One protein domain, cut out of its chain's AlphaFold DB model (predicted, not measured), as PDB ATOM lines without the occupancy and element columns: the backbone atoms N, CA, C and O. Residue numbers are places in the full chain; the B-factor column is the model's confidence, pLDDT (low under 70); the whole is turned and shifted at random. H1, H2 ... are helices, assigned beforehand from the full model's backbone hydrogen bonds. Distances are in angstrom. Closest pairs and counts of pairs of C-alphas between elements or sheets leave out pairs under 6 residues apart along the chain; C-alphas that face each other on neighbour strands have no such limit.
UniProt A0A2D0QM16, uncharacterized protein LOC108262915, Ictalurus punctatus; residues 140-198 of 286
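Overview. This is residues 140 to 198 of the 286 residues of the protein "uncharacterized protein LOC108262915" of Ictalurus punctatus (UniProt A0A2D0QM16). H1 and H3 pack side by side, running the same way and spreading from their first residues as a narrow V. H2 folds back from the far end of H1 to the start of H3, near both at Val 176 without packing closely. The printed part has 59 residues with three named helices in the order H1, H2, H3 and no named strand, all helix in class. It is compact, with a radius of gyration of the C-alphas of 11.6 A, and flat, spanning 34 by 28 by 15 A.

Along the chain. H1, residues 146 to 159, begins at C-alpha 146 (51.732, -19.080, -25.738) and is 20.1 A long. H2, residues 166 to 178, is 18.7 A long. H3, residues 181 to 194, is 20.0 A long and ends at C-alpha 194 (55.456, -7.364, -43.620).

Arrangement. H1 and H3 touch at a shallow tilt of 30 degrees, the same way; their closest C-alphas, of Arg 146 and Thr 181, are 5.7 A apart. H1 and H2 are close but not clearly touching, opposite ways; their closest C-alphas, of Val 150 and Val 176, are 7.0 A apart. In H1, H2 and H3 every O i to N i+4 pair is within hydrogen-bond range.

Size, cuts and confidence. The printed part has no cut and no long link. Residues 141, 143 and 194 to 198 have pLDDT under 70.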
ATOM      1  N   LYS A 140      59.198  -5.934 -22.830       70.38
ATOM      2  CA  LYS A 140      59.705  -6.522 -24.081       70.38
ATOM      3  C   LYS A 140      60.617  -7.732 -23.856       70.38
ATOM      4  O   LYS A 140      60.644  -8.601 -24.721       70.38
ATOM      5  N   SER A 141      61.355  -7.792 -22.746       67.69
ATOM      6  CA  SER A 141      62.228  -8.926 -22.413       67.69
ATOM      7  C   SER A 141      61.492 -10.092 -21.757       67.69
ATOM      8  O   SER A 141      62.050 -11.183 -21.669       67.69
ATOM      9  N   LEU A 142      60.259  -9.887 -21.281       73.00
ATOM     10  CA  LEU A 142      59.438 -10.975 -20.764       73.00
ATOM     11  C   LEU A 142      59.167 -11.989 -21.876       73.00
ATOM     12  O   LEU A 142      58.672 -11.650 -22.954       73.00
ATOM     13  N   SER A 143      59.459 -13.256 -21.589       69.81
ATOM     14  CA  SER A 143      59.103 -14.360 -22.471       69.81
ATOM     15  C   SER A 143      57.588 -14.366 -22.661       69.81
ATOM     16  O   SER A 143      56.833 -14.597 -21.711       69.81
ATOM     17  N   LYS A 144      57.130 -14.093 -23.884       79.06
ATOM     18  CA  LYS A 144      55.704 -14.117 -24.204       79.06
ATOM     19  C   LYS A 144      55.207 -15.549 -24.039       79.06
ATOM     20  O   LYS A 144      55.677 -16.462 -24.712       79.06
ATOM     21  N   THR A 145      54.252 -15.761 -23.138       85.62
ATOM     22  CA  THR A 145      53.599 -17.070 -23.030       85.62
ATOM     23  C   THR A 145      52.819 -17.364 -24.313       85.62
ATOM     24  O   THR A 145      52.430 -16.449 -25.044       85.62
ATOM     25  N   ARG A 146      52.540 -18.648 -24.580       86.44
ATOM     26  CA  ARG A 146      51.732 -19.080 -25.738       86.44
ATOM     27  C   ARG A 146      50.447 -18.261 -25.873       86.44
ATOM     28  O   ARG A 146      50.097 -17.849 -26.970       86.44
ATOM     29  N   TYR A 147      49.790 -17.986 -24.751       89.06
ATOM     30  CA  TYR A 147      48.570 -17.193 -24.704       89.06
ATOM     31  C   TYR A 147      48.765 -15.765 -25.243       89.06
ATOM     32  O   TYR A 147      48.001 -15.326 -26.099       89.06
ATOM     33  N   TYR A 148      49.826 -15.065 -24.826       89.44
ATOM     34  CA  TYR A 148      50.130 -13.725 -25.339       89.44
ATOM     35  C   TYR A 148      50.453 -13.724 -26.836       89.44
ATOM     36  O   TYR A 148      50.066 -12.796 -27.544       89.44
ATOM     37  N   LEU A 149      51.122 -14.767 -27.335       89.25
ATOM     38  CA  LEU A 149      51.411 -14.912 -28.764       89.25
ATOM     39  C   LEU A 149      50.130 -15.066 -29.589       89.25
ATOM     40  O   LEU A 149      49.984 -14.422 -30.625       89.25
ATOM     41  N   VAL A 150      49.188 -15.881 -29.110       91.62
ATOM     42  CA  VAL A 150      47.880 -16.084 -29.748       91.62
ATOM     43  C   VAL A 150      47.071 -14.795 -29.767       91.62
ATOM     44  O   VAL A 150      46.531 -14.439 -30.811       91.62
ATOM     45  N   LEU A 151      47.015 -14.079 -28.641       91.38
ATOM     46  CA  LEU A 151      46.302 -12.807 -28.550       91.38
ATOM     47  C   LEU A 151      46.856 -11.765 -29.523       91.38
ATOM     48  O   LEU A 151      46.087 -11.100 -30.218       91.38
ATOM     49  N   GLU A 152      48.179 -11.624 -29.597       88.25
ATOM     50  CA  GLU A 152      48.786 -10.653 -30.505       88.25
ATOM     51  C   GLU A 152      48.577 -11.066 -31.969       88.25
ATOM     52  O   GLU A 152      48.204 -10.227 -32.783       88.25
ATOM     53  N   LEU A 153      48.693 -12.354 -32.309       89.31
ATOM     54  CA  LEU A 153      48.358 -12.845 -33.652       89.31
ATOM     55  C   LEU A 153      46.898 -12.573 -34.023       89.31
ATOM     56  O   LEU A 153      46.621 -12.075 -35.113       89.31
ATOM     57  N   GLN A 154      45.964 -12.839 -33.111       90.19
ATOM     58  CA  GLN A 154      44.544 -12.564 -33.319       90.19
ATOM     59  C   GLN A 154      44.296 -11.070 -33.553       90.19
ATOM     60  O   GLN A 154      43.537 -10.699 -34.449       90.19
ATOM     61  N   LYS A 155      44.967 -10.201 -32.791       89.69
ATOM     62  CA  LYS A 155      44.896  -8.746 -32.960       89.69
ATOM     63  C   LYS A 155      45.432  -8.308 -34.324       89.69
ATOM     64  O   LYS A 155      44.759  -7.547 -35.016       89.69
ATOM     65  N   GLN A 156      46.595  -8.810 -34.739       87.31
ATOM     66  CA  GLN A 156      47.203  -8.478 -36.032       87.31
ATOM     67  C   GLN A 156      46.346  -8.966 -37.213       87.31
ATOM     68  O   GLN A 156      46.126  -8.235 -38.180       87.31
ATOM     69  N   LEU A 157      45.798 -10.181 -37.132       86.44
ATOM     70  CA  LEU A 157      44.900 -10.721 -38.157       86.44
ATOM     71  C   LEU A 157      43.544  -9.997 -38.179       86.44
ATOM     72  O   LEU A 157      42.989  -9.767 -39.253       86.44
ATOM     73  N   GLY A 158      43.043  -9.572 -37.017       85.31
ATOM     74  CA  GLY A 158      41.857  -8.726 -36.903       85.31
ATOM     75  C   GLY A 158      42.047  -7.366 -37.580       85.31
ATOM     76  O   GLY A 158      41.181  -6.934 -38.341       85.31
ATOM     77  N   GLN A 159      43.210  -6.729 -37.397       86.25
ATOM     78  CA  GLN A 159      43.560  -5.475 -38.080       86.25
ATOM     79  C   GLN A 159      43.606  -5.634 -39.606       86.25
ATOM     80  O   GLN A 159      43.169  -4.742 -40.331       86.25
ATOM     81  N   ARG A 160      44.069  -6.787 -40.100       81.69
ATOM     82  CA  ARG A 160      44.106  -7.115 -41.536       81.69
ATOM     83  C   ARG A 160      42.780  -7.646 -42.089       81.69
ATOM     84  O   ARG A 160      42.722  -7.991 -43.264       81.69
ATOM     85  N   ARG A 161      41.716  -7.684 -41.273       79.94
ATOM     86  CA  ARG A 161      40.390  -8.221 -41.631       79.94
ATOM     87  C   ARG A 161      40.416  -9.699 -42.060       79.94
ATOM     88  O   ARG A 161      39.547 -10.130 -42.804       79.94
ATOM     89  N   CYS A 162      41.376 -10.480 -41.562       78.06
ATOM     90  CA  CYS A 162      41.488 -11.916 -41.853       78.06
ATOM     91  C   CYS A 162      40.669 -12.806 -40.895       78.06
ATOM     92  O   CYS A 162      40.635 -14.013 -41.095       78.06
ATOM     93  N   LEU A 163      40.079 -12.232 -39.835       83.94
ATOM     94  CA  LEU A 163      39.272 -12.932 -38.818       83.94
ATOM     95  C   LEU A 163      37.909 -12.249 -38.610       83.94
ATOM     96  O   LEU A 163      37.515 -11.947 -37.481       83.94
ATOM     97  N   GLN A 164      37.213 -11.934 -39.701       82.12
ATOM     98  CA  GLN A 164      35.901 -11.287 -39.664       82.12
ATOM     99  C   GLN A 164      34.762 -12.297 -39.496       82.12
ATOM    100  O   GLN A 164      33.765 -11.992 -38.844       82.12
ATOM    101  N   GLY A 165      34.900 -13.494 -40.072       86.12
ATOM    102  CA  GLY A 165      33.867 -14.527 -40.048       86.12
ATOM    103  C   GLY A 165      34.013 -15.527 -38.900       86.12
ATOM    104  O   GLY A 165      35.117 -15.838 -38.462       86.12
ATOM    105  N   ILE A 166      32.891 -16.119 -38.480       84.94
ATOM    106  CA  ILE A 166      32.865 -17.229 -37.505       84.94
ATOM    107  C   ILE A 166      33.734 -18.398 -38.000       84.94
ATOM    108  O   ILE A 166      34.578 -18.900 -37.265       84.94
ATOM    109  N   ARG A 167      33.618 -18.745 -39.290       85.25
ATOM    110  CA  ARG A 167      34.427 -19.796 -39.930       85.25
ATOM    111  C   ARG A 167      35.931 -19.515 -39.858       85.25
ATOM    112  O   ARG A 167      36.723 -20.413 -39.610       85.25
ATOM    113  N   GLU A 168      36.334 -18.262 -40.046       84.44
ATOM    114  CA  GLU A 168      37.744 -17.851 -39.997       84.44
ATOM    115  C   GLU A 168      38.299 -17.944 -38.571       84.44
ATOM    116  O   GLU A 168      39.436 -18.367 -38.362       84.44
ATOM    117  N   GLN A 169      37.475 -17.608 -37.576       86.94
ATOM    118  CA  GLN A 169      37.823 -17.746 -36.164       86.94
ATOM    119  C   GLN A 169      37.944 -19.213 -35.735       86.94
ATOM    120  O   GLN A 169      38.837 -19.539 -34.955       86.94
ATOM    121  N   GLU A 170      37.091 -20.101 -36.245       89.00
ATOM    122  CA  GLU A 170      37.186 -21.549 -36.008       89.00
ATOM    123  C   GLU A 170      38.468 -22.134 -36.607       89.00
ATOM    124  O   GLU A 170      39.210 -22.839 -35.919       89.00
ATOM    125  N   VAL A 171      38.785 -21.771 -37.856       88.06
ATOM    126  CA  VAL A 171      40.041 -22.164 -38.512       88.06
ATOM    127  C   VAL A 171      41.240 -21.665 -37.707       88.06
ATOM    128  O   VAL A 171      42.142 -22.445 -37.409       88.06
ATOM    129  N   PHE A 172      41.228 -20.407 -37.264       90.06
ATOM    130  CA  PHE A 172      42.292 -19.854 -36.427       90.06
ATOM    131  C   PHE A 172      42.447 -20.592 -35.093       90.06
ATOM    132  O   PHE A 172      43.570 -20.923 -34.723       90.06
ATOM    133  N   ARG A 173      41.347 -20.899 -34.392       89.06
ATOM    134  CA  ARG A 173      41.386 -21.680 -33.143       89.06
ATOM    135  C   ARG A 173      42.013 -23.054 -33.375       89.06
ATOM    136  O   ARG A 173      42.983 -23.394 -32.708       89.06
ATOM    137  N   SER A 174      41.539 -23.778 -34.390       87.19
ATOM    138  CA  SER A 174      42.073 -25.101 -34.732       87.19
ATOM    139  C   SER A 174      43.566 -25.063 -35.088       87.19
ATOM    140  O   SER A 174      44.331 -25.932 -34.673       87.19
ATOM    141  N   TRP A 175      44.006 -24.017 -35.792       87.56
ATOM    142  CA  TRP A 175      45.406 -23.803 -36.136       87.56
ATOM    143  C   TRP A 175      46.266 -23.480 -34.910       87.56
ATOM    144  O   TRP A 175      47.329 -24.073 -34.725       87.56
ATOM    145  N   VAL A 176      45.802 -22.568 -34.051       88.88
ATOM    146  CA  VAL A 176      46.487 -22.191 -32.808       88.88
ATOM    147  C   VAL A 176      46.690 -23.408 -31.920       88.88
ATOM    148  O   VAL A 176      47.792 -23.581 -31.393       88.88
ATOM    149  N   ASP A 177      45.674 -24.256 -31.784       87.31
ATOM    150  CA  ASP A 177      45.713 -25.442 -30.930       87.31
ATOM    151  C   ASP A 177      46.767 -26.451 -31.407       87.31
ATOM    152  O   ASP A 177      47.509 -27.006 -30.590       87.31
ATOM    153  N   GLN A 178      46.918 -26.598 -32.727       86.44
ATOM    154  CA  GLN A 178      47.892 -27.491 -33.366       86.44
ATOM    155  C   GLN A 178      49.307 -26.892 -33.471       86.44
ATOM    156  O   GLN A 178      50.295 -27.623 -33.572       86.44
ATOM    157  N   SER A 179      49.429 -25.565 -33.455       85.19
ATOM    158  CA  SER A 179      50.707 -24.873 -33.628       85.19
ATOM    159  C   SER A 179      51.595 -24.927 -32.377       85.19
ATOM    160  O   SER A 179      51.140 -24.832 -31.232       85.19
ATOM    161  N   LYS A 180      52.910 -25.037 -32.594       87.81
ATOM    162  CA  LYS A 180      53.916 -24.884 -31.529       87.81
ATOM    163  C   LYS A 180      54.186 -23.400 -31.265       87.81
ATOM    164  O   LYS A 180      54.072 -22.574 -32.167       87.81
ATOM    165  N   THR A 181      54.640 -23.059 -30.059       83.38
ATOM    166  CA  THR A 181      54.990 -21.675 -29.673       83.38
ATOM    167  C   THR A 181      55.979 -21.017 -30.638       83.38
ATOM    168  O   THR A 181      55.758 -19.892 -31.069       83.38
ATOM    169  N   THR A 182      56.998 -21.753 -31.084       82.69
ATOM    170  CA  THR A 182      57.996 -21.270 -32.053       82.69
ATOM    171  C   THR A 182      57.416 -20.969 -33.438       82.69
ATOM    172  O   THR A 182      57.966 -20.157 -34.178       82.69
ATOM    173  N   GLN A 183      56.306 -21.610 -33.816       84.75
ATOM    174  CA  GLN A 183      55.603 -21.332 -35.069       84.75
ATOM    175  C   GLN A 183      54.776 -20.049 -34.954       84.75
ATOM    176  O   GLN A 183      54.795 -19.235 -35.876       84.75
ATOM    177  N   LEU A 184      54.112 -19.846 -33.810       85.44
ATOM    178  CA  LEU A 184      53.374 -18.618 -33.505       85.44
ATOM    179  C   LEU A 184      54.309 -17.398 -33.479       85.44
ATOM    180  O   LEU A 184      54.011 -16.384 -34.103       85.44
ATOM    181  N   GLU A 185      55.475 -17.512 -32.835       84.00
ATOM    182  CA  GLU A 185      56.486 -16.444 -32.800       84.00
ATOM    183  C   GLU A 185      56.998 -16.075 -34.194       84.00
ATOM    184  O   GLU A 185      57.054 -14.893 -34.536       84.00
ATOM    185  N   LYS A 186      57.325 -17.074 -35.024       85.31
ATOM    186  CA  LYS A 186      57.780 -16.851 -36.405       85.31
ATOM    187  C   LYS A 186      56.725 -16.148 -37.252       85.31
ATOM    188  O   LYS A 186      57.061 -15.230 -37.995       85.31
ATOM    189  N   GLN A 187      55.461 -16.558 -37.133       85.44
ATOM    190  CA  GLN A 187      54.356 -15.912 -37.848       85.44
ATOM    191  C   GLN A 187      54.172 -14.461 -37.402       85.44
ATOM    192  O   GLN A 187      54.032 -13.571 -38.237       85.44
ATOM    193  N   LEU A 188      54.257 -14.199 -36.098       84.94
ATOM    194  CA  LEU A 188      54.142 -12.850 -35.554       84.94
ATOM    195  C   LEU A 188      55.283 -11.949 -36.048       84.94
ATOM    196  O   LEU A 188      55.022 -10.843 -36.515       84.94
ATOM    197  N   GLN A 189      56.524 -12.444 -36.049       83.56
ATOM    198  CA  GLN A 189      57.671 -11.725 -36.615       83.56
ATOM    199  C   GLN A 189      57.504 -11.464 -38.119       83.56
ATOM    200  O   GLN A 189      57.762 -10.359 -38.589       83.56
ATOM    201  N   GLN A 190      57.020 -12.444 -38.887       82.44
ATOM    202  CA  GLN A 190      56.760 -12.276 -40.321       82.44
ATOM    203  C   GLN A 190      55.679 -11.214 -40.591       82.44
ATOM    204  O   GLN A 190      55.782 -10.422 -41.534       82.44
ATOM    205  N   MET A 191      54.645 -11.150 -39.752       77.81
ATOM    206  CA  MET A 191      53.613 -10.118 -39.832       77.81
ATOM    207  C   MET A 191      54.145  -8.733 -39.446       77.81
ATOM    208  O   MET A 191      53.840  -7.749 -40.121       77.81
ATOM    209  N   GLU A 192      54.985  -8.643 -38.420       78.81
ATOM    210  CA  GLU A 192      55.607  -7.387 -37.991       78.81
ATOM    211  C   GLU A 192      56.553  -6.826 -39.069       78.81
ATOM    212  O   GLU A 192      56.520  -5.632 -39.370       78.81
ATOM    213  N   LEU A 193      57.312  -7.696 -39.747       72.25
ATOM    214  CA  LEU A 193      58.186  -7.326 -40.867       72.25
ATOM    215  C   LEU A 193      57.402  -6.953 -42.140       72.25
ATOM    216  O   LEU A 193      57.734  -5.968 -42.796       72.25
ATOM    217  N   SER A 194      56.328  -7.682 -42.468       61.84
ATOM    218  CA  SER A 194      55.456  -7.364 -43.620       61.84
ATOM    219  C   SER A 194      54.573  -6.134 -43.402       61.84
ATOM    220  O   SER A 194      54.052  -5.572 -44.356       61.84
ATOM    221  N   SER A 195      54.427  -5.645 -42.171       58.00
ATOM    222  CA  SER A 195      53.702  -4.392 -41.920       58.00
ATOM    223  C   SER A 195      54.443  -3.157 -42.465       58.00
ATOM    224  O   SER A 195      53.852  -2.085 -42.546       58.00
ATOM    225  N   LYS A 196      55.712  -3.303 -42.886       56.28
ATOM    226  CA  LYS A 196      56.516  -2.249 -43.536       56.28
ATOM    227  C   LYS A 196      56.578  -2.353 -45.068       56.28
ATOM    228  O   LYS A 196      57.086  -1.440 -45.706       56.28
ATOM    229  N   SER A 197      56.076  -3.433 -45.664       47.78
ATOM    230  CA  SER A 197      56.023  -3.626 -47.118       47.78
ATOM    231  C   SER A 197      54.851  -4.543 -47.448       47.78
ATOM    232  O   SER A 197      54.837  -5.701 -47.037       47.78
ATOM    233  N   ALA A 198      53.848  -4.004 -48.141       46.53
ATOM    234  CA  ALA A 198      52.599  -4.694 -48.434       46.53
ATOM    235  C   ALA A 198      52.831  -5.920 -49.333       46.53
ATOM    236  O   ALA A 198      53.230  -5.786 -50.490       46.53
TER     237      ALA A 198